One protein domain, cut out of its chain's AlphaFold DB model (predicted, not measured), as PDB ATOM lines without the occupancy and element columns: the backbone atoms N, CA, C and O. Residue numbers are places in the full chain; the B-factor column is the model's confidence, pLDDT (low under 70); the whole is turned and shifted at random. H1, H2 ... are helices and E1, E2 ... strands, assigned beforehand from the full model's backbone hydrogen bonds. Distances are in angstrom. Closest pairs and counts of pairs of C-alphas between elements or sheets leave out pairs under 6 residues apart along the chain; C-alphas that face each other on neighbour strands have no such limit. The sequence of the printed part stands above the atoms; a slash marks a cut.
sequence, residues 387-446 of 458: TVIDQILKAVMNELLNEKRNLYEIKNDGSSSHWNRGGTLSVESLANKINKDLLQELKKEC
ATOM      1  N   THR A 387      -2.994  -7.057  11.085       76.50
ATOM      2  CA  THR A 387      -3.482  -7.325   9.730       76.50
ATOM      3  C   THR A 387      -3.245  -6.176   8.749       76.50
ATOM      4  O   THR A 387      -2.902  -6.431   7.598       76.50
ATOM      5  N   VAL A 388      -3.388  -4.921   9.179       72.50
ATOM      6  CA  VAL A 388      -3.171  -3.724   8.348       72.50
ATOM      7  C   VAL A 388      -1.680  -3.531   8.092       72.50
ATOM      8  O   VAL A 388      -1.269  -3.314   6.951       72.50
ATOM      9  N   ILE A 389      -0.857  -3.689   9.133       70.81
ATOM     10  CA  ILE A 389       0.608  -3.637   9.023       70.81
ATOM     11  C   ILE A 389       1.103  -4.718   8.056       70.81
ATOM     12  O   ILE A 389       1.858  -4.412   7.135       70.81
ATOM     13  N   ASP A 390       0.626  -5.956   8.201       76.00
ATOM     14  CA  ASP A 390       1.003  -7.080   7.342       76.00
ATOM     15  C   ASP A 390       0.579  -6.875   5.887       76.00
ATOM     16  O   ASP A 390       1.325  -7.218   4.972       76.00
ATOM     17  N   GLN A 391      -0.609  -6.313   5.644       78.75
ATOM     18  CA  GLN A 391      -1.074  -6.002   4.289       78.75
ATOM     19  C   GLN A 391      -0.193  -4.947   3.621       78.75
ATOM     20  O   GLN A 391       0.176  -5.101   2.455       78.75
ATOM     21  N   ILE A 392       0.187  -3.908   4.366       77.38
ATOM     22  CA  ILE A 392       1.077  -2.863   3.866       77.38
ATOM     23  C   ILE A 392       2.470  -3.443   3.609       77.38
ATOM     24  O   ILE A 392       2.993  -3.272   2.513       77.38
ATOM     25  N   LEU A 393       3.047  -4.195   4.552       78.56
ATOM     26  CA  LEU A 393       4.355  -4.835   4.376       78.56
ATOM     27  C   LEU A 393       4.367  -5.807   3.193       78.56
ATOM     28  O   LEU A 393       5.304  -5.776   2.400       78.56
ATOM     29  N   LYS A 394       3.323  -6.624   3.014       81.38
ATOM     30  CA  LYS A 394       3.192  -7.516   1.850       81.38
ATOM     31  C   LYS A 394       3.132  -6.737   0.541       81.38
ATOM     32  O   LYS A 394       3.806  -7.120  -0.409       81.38
ATOM     33  N   ALA A 395       2.371  -5.643   0.488       79.62
ATOM     34  CA  ALA A 395       2.311  -4.793  -0.698       79.62
ATOM     35  C   ALA A 395       3.687  -4.186  -1.024       79.62
ATOM     36  O   ALA A 395       4.136  -4.262  -2.164       79.62
ATOM     37  N   VAL A 396       4.394  -3.668  -0.013       81.00
ATOM     38  CA  VAL A 396       5.750  -3.117  -0.166       81.00
ATOM     39  C   VAL A 396       6.733  -4.187  -0.644       81.00
ATOM     40  O   VAL A 396       7.451  -3.969  -1.618       81.00
ATOM     41  N   MET A 397       6.757  -5.352   0.006       79.94
ATOM     42  CA  MET A 397       7.675  -6.443  -0.331       79.94
ATOM     43  C   MET A 397       7.402  -7.000  -1.727       79.94
ATOM     44  O   MET A 397       8.347  -7.238  -2.471       79.94
ATOM     45  N   ASN A 398       6.136  -7.154  -2.121       81.62
ATOM     46  CA  ASN A 398       5.786  -7.598  -3.469       81.62
ATOM     47  C   ASN A 398       6.281  -6.615  -4.532       81.62
ATOM     48  O   ASN A 398       6.864  -7.044  -5.522       81.62
ATOM     49  N   GLU A 399       6.109  -5.309  -4.323       80.88
ATOM     50  CA  GLU A 399       6.611  -4.296  -5.256       80.88
ATOM     51  C   GLU A 399       8.142  -4.313  -5.350       80.88
ATOM     52  O   GLU A 399       8.700  -4.332  -6.448       80.88
ATOM     53  N   LEU A 400       8.834  -4.394  -4.210       77.69
ATOM     54  CA  LEU A 400      10.297  -4.446  -4.179       77.69
ATOM     55  C   LEU A 400      10.847  -5.734  -4.805       77.69
ATOM     56  O   LEU A 400      11.872  -5.690  -5.483       77.69
ATOM     57  N   LEU A 401      10.192  -6.880  -4.613       76.62
ATOM     58  CA  LEU A 401      10.643  -8.164  -5.154       76.62
ATOM     59  C   LEU A 401      10.292  -8.349  -6.638       76.62
ATOM     60  O   LEU A 401      11.017  -9.070  -7.332       76.62
ATOM     61  N   ASN A 402       9.227  -7.701  -7.124       72.56
ATOM     62  CA  ASN A 402       8.766  -7.808  -8.511       72.56
ATOM     63  C   ASN A 402       9.415  -6.796  -9.463       72.56
ATOM     64  O   ASN A 402       9.514  -7.096 -10.649       72.56
ATOM     65  N   GLU A 403       9.883  -5.633  -8.989       62.72
ATOM     66  CA  GLU A 403      10.500  -4.645  -9.890       62.72
ATOM     67  C   GLU A 403      11.776  -5.163 -10.564       62.72
ATOM     68  O   GLU A 403      12.003  -4.881 -11.741       62.72
ATOM     69  N   LYS A 404      12.612  -5.930  -9.846       60.88
ATOM     70  CA  LYS A 404      13.810  -6.590 -10.393       60.88
ATOM     71  C   LYS A 404      14.109  -7.889  -9.641       60.88
ATOM     72  O   LYS A 404      14.462  -7.848  -8.464       60.88
ATOM     73  N   ARG A 405      14.071  -9.036 -10.333       59.66
ATOM     74  CA  ARG A 405      14.635 -10.307  -9.834       59.66
ATOM     75  C   ARG A 405      16.163 -10.249  -9.889       59.66
ATOM     76  O   ARG A 405      16.782 -10.716 -10.839       59.66
ATOM     77  N   ASN A 406      16.769  -9.656  -8.867       59.75
ATOM     78  CA  ASN A 406      18.218  -9.639  -8.693       59.75
ATOM     79  C   ASN A 406      18.631 -10.895  -7.921       59.75
ATOM     80  O   ASN A 406      18.769 -10.849  -6.699       59.75
ATOM     81  N   LEU A 407      18.763 -12.016  -8.633       64.12
ATOM     82  CA  LEU A 407      19.176 -13.289  -8.051       64.12
ATOM     83  C   LEU A 407      20.689 -13.278  -7.811       64.12
ATOM     84  O   LEU A 407      21.474 -13.245  -8.755       64.12
ATOM     85  N   TYR A 408      21.081 -13.291  -6.543       63.94
ATOM     86  CA  TYR A 408      22.457 -13.501  -6.112       63.94
ATOM     87  C   TYR A 408      22.647 -14.972  -5.772       63.94
ATOM     88  O   TYR A 408      21.895 -15.522  -4.969       63.94
ATOM     89  N   GLU A 409      23.644 -15.605  -6.381       66.06
ATOM     90  CA  GLU A 409      24.036 -16.965  -6.022       66.06
ATOM     91  C   GLU A 409      24.833 -16.926  -4.712       66.06
ATOM     92  O   GLU A 409      25.898 -16.311  -4.630       66.06
ATOM     93  N   ILE A 410      24.302 -17.573  -3.680       67.94
ATOM     94  CA  ILE A 410      24.988 -17.809  -2.414       67.94
ATOM     95  C   ILE A 410      25.525 -19.235  -2.473       67.94
ATOM     96  O   ILE A 410      24.754 -20.200  -2.534       67.94
ATOM     97  N   LYS A 411      26.853 -19.360  -2.476       63.09
ATOM     98  CA  LYS A 411      27.547 -20.645  -2.399       63.09
ATOM     99  C   LYS A 411      27.766 -20.993  -0.934       63.09
ATOM    100  O   LYS A 411      28.590 -20.362  -0.282       63.09
ATOM    101  N   ASN A 412      27.042 -21.995  -0.451       63.91
ATOM    102  CA  ASN A 412      27.331 -22.654   0.819       63.91
ATOM    103  C   ASN A 412      27.911 -24.039   0.515       63.91
ATOM    104  O   ASN A 412      27.578 -24.605  -0.525       63.91
ATOM    105  N   ASP A 413      28.776 -24.566   1.387       55.81
ATOM    106  CA  ASP A 413      29.479 -25.849   1.205       55.81
ATOM    107  C   ASP A 413      28.555 -26.948   0.643       55.81
ATOM    108  O   ASP A 413      27.742 -27.541   1.350       55.81
ATOM    109  N   GLY A 414      28.661 -27.186  -0.669       61.66
ATOM    110  CA  GLY A 414      27.937 -28.228  -1.401       61.66
ATOM    111  C   GLY A 414      26.561 -27.874  -1.992       61.66
ATOM    112  O   GLY A 414      25.985 -28.732  -2.656       61.66
ATOM    113  N   SER A 415      26.022 -26.656  -1.828       62.03
ATOM    114  CA  SER A 415      24.749 -26.254  -2.464       62.03
ATOM    115  C   SER A 415      24.715 -24.781  -2.900       62.03
ATOM    116  O   SER A 415      25.185 -23.891  -2.188       62.03
ATOM    117  N   SER A 416      24.149 -24.511  -4.084       60.50
ATOM    118  CA  SER A 416      23.878 -23.149  -4.557       60.50
ATOM    119  C   SER A 416      22.430 -22.761  -4.258       60.50
ATOM    120  O   SER A 416      21.481 -23.434  -4.662       60.50
ATOM    121  N   SER A 417      22.250 -21.656  -3.533       70.00
ATOM    122  CA  SER A 417      20.936 -21.051  -3.292       70.00
ATOM    123  C   SER A 417      20.877 -19.672  -3.942       70.00
ATOM    124  O   SER A 417      21.877 -18.961  -4.000       70.00
ATOM    125  N   HIS A 418      19.717 -19.299  -4.481       68.81
ATOM    126  CA  HIS A 418      19.533 -18.012  -5.149       68.81
ATOM    127  C   HIS A 418      18.727 -17.079  -4.244       68.81
ATOM    128  O   HIS A 418      17.579 -17.373  -3.913       68.81
ATOM    129  N   TRP A 419      19.309 -15.942  -3.867       72.19
ATOM    130  CA  TRP A 419      18.660 -14.923  -3.047       72.19
ATOM    131  C   TRP A 419      18.205 -13.744  -3.906       72.19
ATOM    132  O   TRP A 419      19.018 -13.119  -4.587       72.19
ATOM    133  N   ASN A 420      16.916 -13.398  -3.861       75.44
ATOM    134  CA  ASN A 420      16.429 -12.170  -4.486       75.44
ATOM    135  C   ASN A 420      16.572 -11.001  -3.508       75.44
ATOM    136  O   ASN A 420      15.786 -10.873  -2.574       75.44
ATOM    137  N   ARG A 421      17.537 -10.110  -3.752       70.50
ATOM    138  CA  ARG A 421      17.705  -8.906  -2.918       70.50
ATOM    139  C   ARG A 421      16.644  -7.819  -3.160       70.50
ATOM    140  O   ARG A 421      16.670  -6.801  -2.478       70.50
ATOM    141  N   GLY A 422      15.769  -8.002  -4.151       76.56
ATOM    142  CA  GLY A 422      14.780  -7.012  -4.569       76.56
ATOM    143  C   GLY A 422      15.366  -5.812  -5.325       76.56
ATOM    144  O   GLY A 422      16.543  -5.776  -5.712       76.56
ATOM    145  N   GLY A 423      14.492  -4.843  -5.584       76.50
ATOM    146  CA  GLY A 423      14.764  -3.548  -6.197       76.50
ATOM    147  C   GLY A 423      14.727  -2.393  -5.194       76.50
ATOM    148  O   GLY A 423      14.711  -2.582  -3.981       76.50
ATOM    149  N   THR A 424      14.720  -1.171  -5.719       76.00
ATOM    150  CA  THR A 424      14.655   0.068  -4.934       76.00
ATOM    151  C   THR A 424      13.550   0.944  -5.492       76.00
ATOM    152  O   THR A 424      13.600   1.293  -6.670       76.00
ATOM    153  N   LEU A 425      12.612   1.356  -4.641       76.88
ATOM    154  CA  LEU A 425      11.471   2.175  -5.034       76.88
ATOM    155  C   LEU A 425      11.467   3.495  -4.258       76.88
ATOM    156  O   LEU A 425      11.800   3.529  -3.072       76.88
ATOM    157  N   SER A 426      11.071   4.590  -4.911       78.25
ATOM    158  CA  SER A 426      10.821   5.844  -4.199       78.25
ATOM    159  C   SER A 426       9.559   5.725  -3.337       78.25
ATOM    160  O   SER A 426       8.605   5.023  -3.677       78.25
ATOM    161  N   VAL A 427       9.528   6.452  -2.218       73.75
ATOM    162  CA  VAL A 427       8.358   6.475  -1.321       73.75
ATOM    163  C   VAL A 427       7.111   7.005  -2.038       73.75
ATOM    164  O   VAL A 427       6.005   6.558  -1.756       73.75
ATOM    165  N   GLU A 428       7.283   7.932  -2.980       75.31
ATOM    166  CA  GLU A 428       6.197   8.474  -3.800       75.31
ATOM    167  C   GLU A 428       5.589   7.405  -4.716       75.31
ATOM    168  O   GLU A 428       4.375   7.200  -4.707       75.31
ATOM    169  N   SER A 429       6.427   6.662  -5.447       76.69
ATOM    170  CA  SER A 429       5.967   5.565  -6.302       76.69
ATOM    171  C   SER A 429       5.286   4.470  -5.487       76.69
ATOM    172  O   SER A 429       4.267   3.934  -5.909       76.69
ATOM    173  N   LEU A 430       5.800   4.179  -4.289       76.62
ATOM    174  CA  LEU A 430       5.197   3.222  -3.367       76.62
ATOM    175  C   LEU A 430       3.815   3.680  -2.875       76.62
ATOM    176  O   LEU A 430       2.864   2.902  -2.874       76.62
ATOM    177  N   ALA A 431       3.683   4.955  -2.502       77.00
ATOM    178  CA  ALA A 431       2.419   5.537  -2.057       77.00
ATOM    179  C   ALA A 431       1.338   5.500  -3.146       77.00
ATOM    180  O   ALA A 431       0.163   5.347  -2.833       77.00
ATOM    181  N   ASN A 432       1.723   5.604  -4.419       80.44
ATOM    182  CA  ASN A 432       0.782   5.520  -5.537       80.44
ATOM    183  C   ASN A 432       0.299   4.089  -5.825       80.44
ATOM    184  O   ASN A 432      -0.753   3.926  -6.441       80.44
ATOM    185  N   LYS A 433       1.045   3.065  -5.390       75.62
ATOM    186  CA  LYS A 433       0.722   1.647  -5.626       75.62
ATOM    187  C   LYS A 433       0.000   0.968  -4.457       75.62
ATOM    188  O   LYS A 433      -0.681  -0.032  -4.662       75.62
ATOM    189  N   ILE A 434       0.126   1.491  -3.237       79.94
ATOM    190  CA  ILE A 434      -0.579   0.958  -2.060       79.94
ATOM    191  C   ILE A 434      -2.034   1.439  -2.054       79.94
ATOM    192  O   ILE A 434      -2.329   2.582  -2.408       79.94
ATOM    193  N   ASN A 435      -2.951   0.568  -1.619       79.62
ATOM    194  CA  ASN A 435      -4.370   0.897  -1.505       79.62
ATOM    195  C   ASN A 435      -4.577   2.173  -0.660       79.62
ATOM    196  O   ASN A 435      -4.066   2.301   0.456       79.62
ATOM    197  N   LYS A 436      -5.365   3.110  -1.200       77.62
ATOM    198  CA  LYS A 436      -5.708   4.386  -0.564       77.62
ATOM    199  C   LYS A 436      -6.368   4.212   0.804       77.62
ATOM    200  O   LYS A 436      -6.119   5.051   1.666       77.62
ATOM    201  N   ASP A 437      -7.127   3.144   1.026       75.75
ATOM    202  CA  ASP A 437      -7.793   2.883   2.308       75.75
ATOM    203  C   ASP A 437      -6.774   2.539   3.406       75.75
ATOM    204  O   ASP A 437      -6.806   3.119   4.492       75.75
ATOM    205  N   LEU A 438      -5.768   1.719   3.081       70.31
ATOM    206  CA  LEU A 438      -4.650   1.402   3.981       70.31
ATOM    207  C   LEU A 438      -3.794   2.643   4.283       70.31
ATOM    208  O   LEU A 438      -3.349   2.857   5.412       70.31
ATOM    209  N   LEU A 439      -3.590   3.509   3.286       69.25
ATOM    210  CA  LEU A 439      -2.891   4.785   3.476       69.25
ATOM    211  C   LEU A 439      -3.700   5.774   4.318       69.25
ATOM    212  O   LEU A 439      -3.113   6.584   5.038       69.25
ATOM    213  N   GLN A 440      -5.031   5.739   4.239       71.38
ATOM    214  CA  GLN A 440      -5.894   6.533   5.105       71.38
ATOM    215  C   GLN A 440      -5.840   6.040   6.552       71.38
ATOM    216  O   GLN A 440      -5.783   6.874   7.450       71.38
ATOM    217  N   GLU A 441      -5.785   4.730   6.796       65.94
ATOM    218  CA  GLU A 441      -5.591   4.186   8.146       65.94
ATOM    219  C   GLU A 441      -4.230   4.564   8.742       65.94
ATOM    220  O   GLU A 441      -4.167   5.027   9.880       65.94
ATOM    221  N   LEU A 442      -3.153   4.515   7.952       66.00
ATOM    222  CA  LEU A 442      -1.846   5.045   8.369       66.00
ATOM    223  C   LEU A 442      -1.890   6.545   8.702       66.00
ATOM    224  O   LEU A 442      -1.295   6.992   9.685       66.00
ATOM    225  N   LYS A 443      -2.611   7.332   7.891       62.16
ATOM    226  CA  LYS A 443      -2.787   8.775   8.114       62.16
ATOM    227  C   LYS A 443      -3.620   9.081   9.357       62.16
ATOM    228  O   LYS A 443      -3.346  10.095  10.001       62.16
ATOM    229  N   LYS A 444      -4.605   8.242   9.704       60.31
ATOM    230  CA  LYS A 444      -5.402   8.382  10.939       60.31
ATOM    231  C   LYS A 444      -4.507   8.315  12.181       60.31
ATOM    232  O   LYS A 444      -4.673   9.129  13.081       60.31
ATOM    233  N   GLU A 445      -3.465   7.489  12.145       57.81
ATOM    234  CA  GLU A 445      -2.434   7.400  13.193       57.81
ATOM    235  C   GLU A 445      -1.297   8.438  13.055       57.81
ATOM    236  O   GLU A 445      -0.251   8.333  13.696       57.81
ATOM    237  N   CYS A 446      -1.485   9.480  12.232       47.66
ATOM    238  CA  CYS A 446      -0.525  10.569  11.998       47.66
ATOM    239  C   CYS A 446       0.862  10.112  11.506       47.66
ATOM    240  O   CYS A 446       1.867  10.778  11.773       47.66
TER     241      CYS A 446
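Overview. This is residues 387 to 446 of the 458 residues of a protein of Pediculus humanus subsp. corporis (UniProt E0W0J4). A thin two-stranded hairpin, E1 and E2, reaches out from the end of the longest helix, H1, while two short helices, H2 and H3, gather loosely along one side of H1. The arm made by the hairpin gives the domain much of its length. The printed part has 60 residues, with three named helices and two named strands in the order H1, E1, E2, H2, H3; the sheet, E1 - E2, is antiparallel, and the class is mixed, helices and strands. The whole is only just loose, close to extended, with a radius of gyration of the C-alphas of 15.5 A and spans of 51 by 22 by 15 A.

Arrangement. E1, residues 407 to 412, and E2, residues 415 to 420, form a hairpin, antiparallel at 149 degrees between their directions. N 408 and O 419 are within hydrogen-bond range at 2.8 A, as are N 415 and O 412 at 2.9 A. The closest C-alphas of E2 and H1, residues 387 to 403, are those of Asn 420 and Leu 401, 7.1 A apart. H2, residues 427 to 433, is close to H1 but not clearly touching, about perpendicular at 79 degrees; their closest C-alphas, Leu 430 and Val 396, are 7.1 A apart. H3, residues 436 to 444, is close to H1 but not clearly touching, at a steep tilt of 53 degrees, opposite ways; C-alphas 438 and 388, the closest, are 6.9 A apart. E1 is apart from H2 and H3. In H1, H2 and H3 every O i to N i+4 pair is within hydrogen-bond range.

Along the chain. E1 measures 15.3 A and E2 16.5 A from first to last C-alpha. H1 measures 24.2 A, beginning with C-alpha 387 at (-3.482, -7.325, 9.730). H2 measures 10.0 A, and H3 12.2 A, ending with C-alpha 444 at (-5.402, 8.382, 10.939).

Size, cuts and confidence. The two C-alphas farthest apart, Gly 414 and Lys 444, are 51.0 A apart. The printed part has no cut and no long link. Its mean pLDDT is 71.2; residues 403 to 416, 418, 439 and 441 to 446 are under 70.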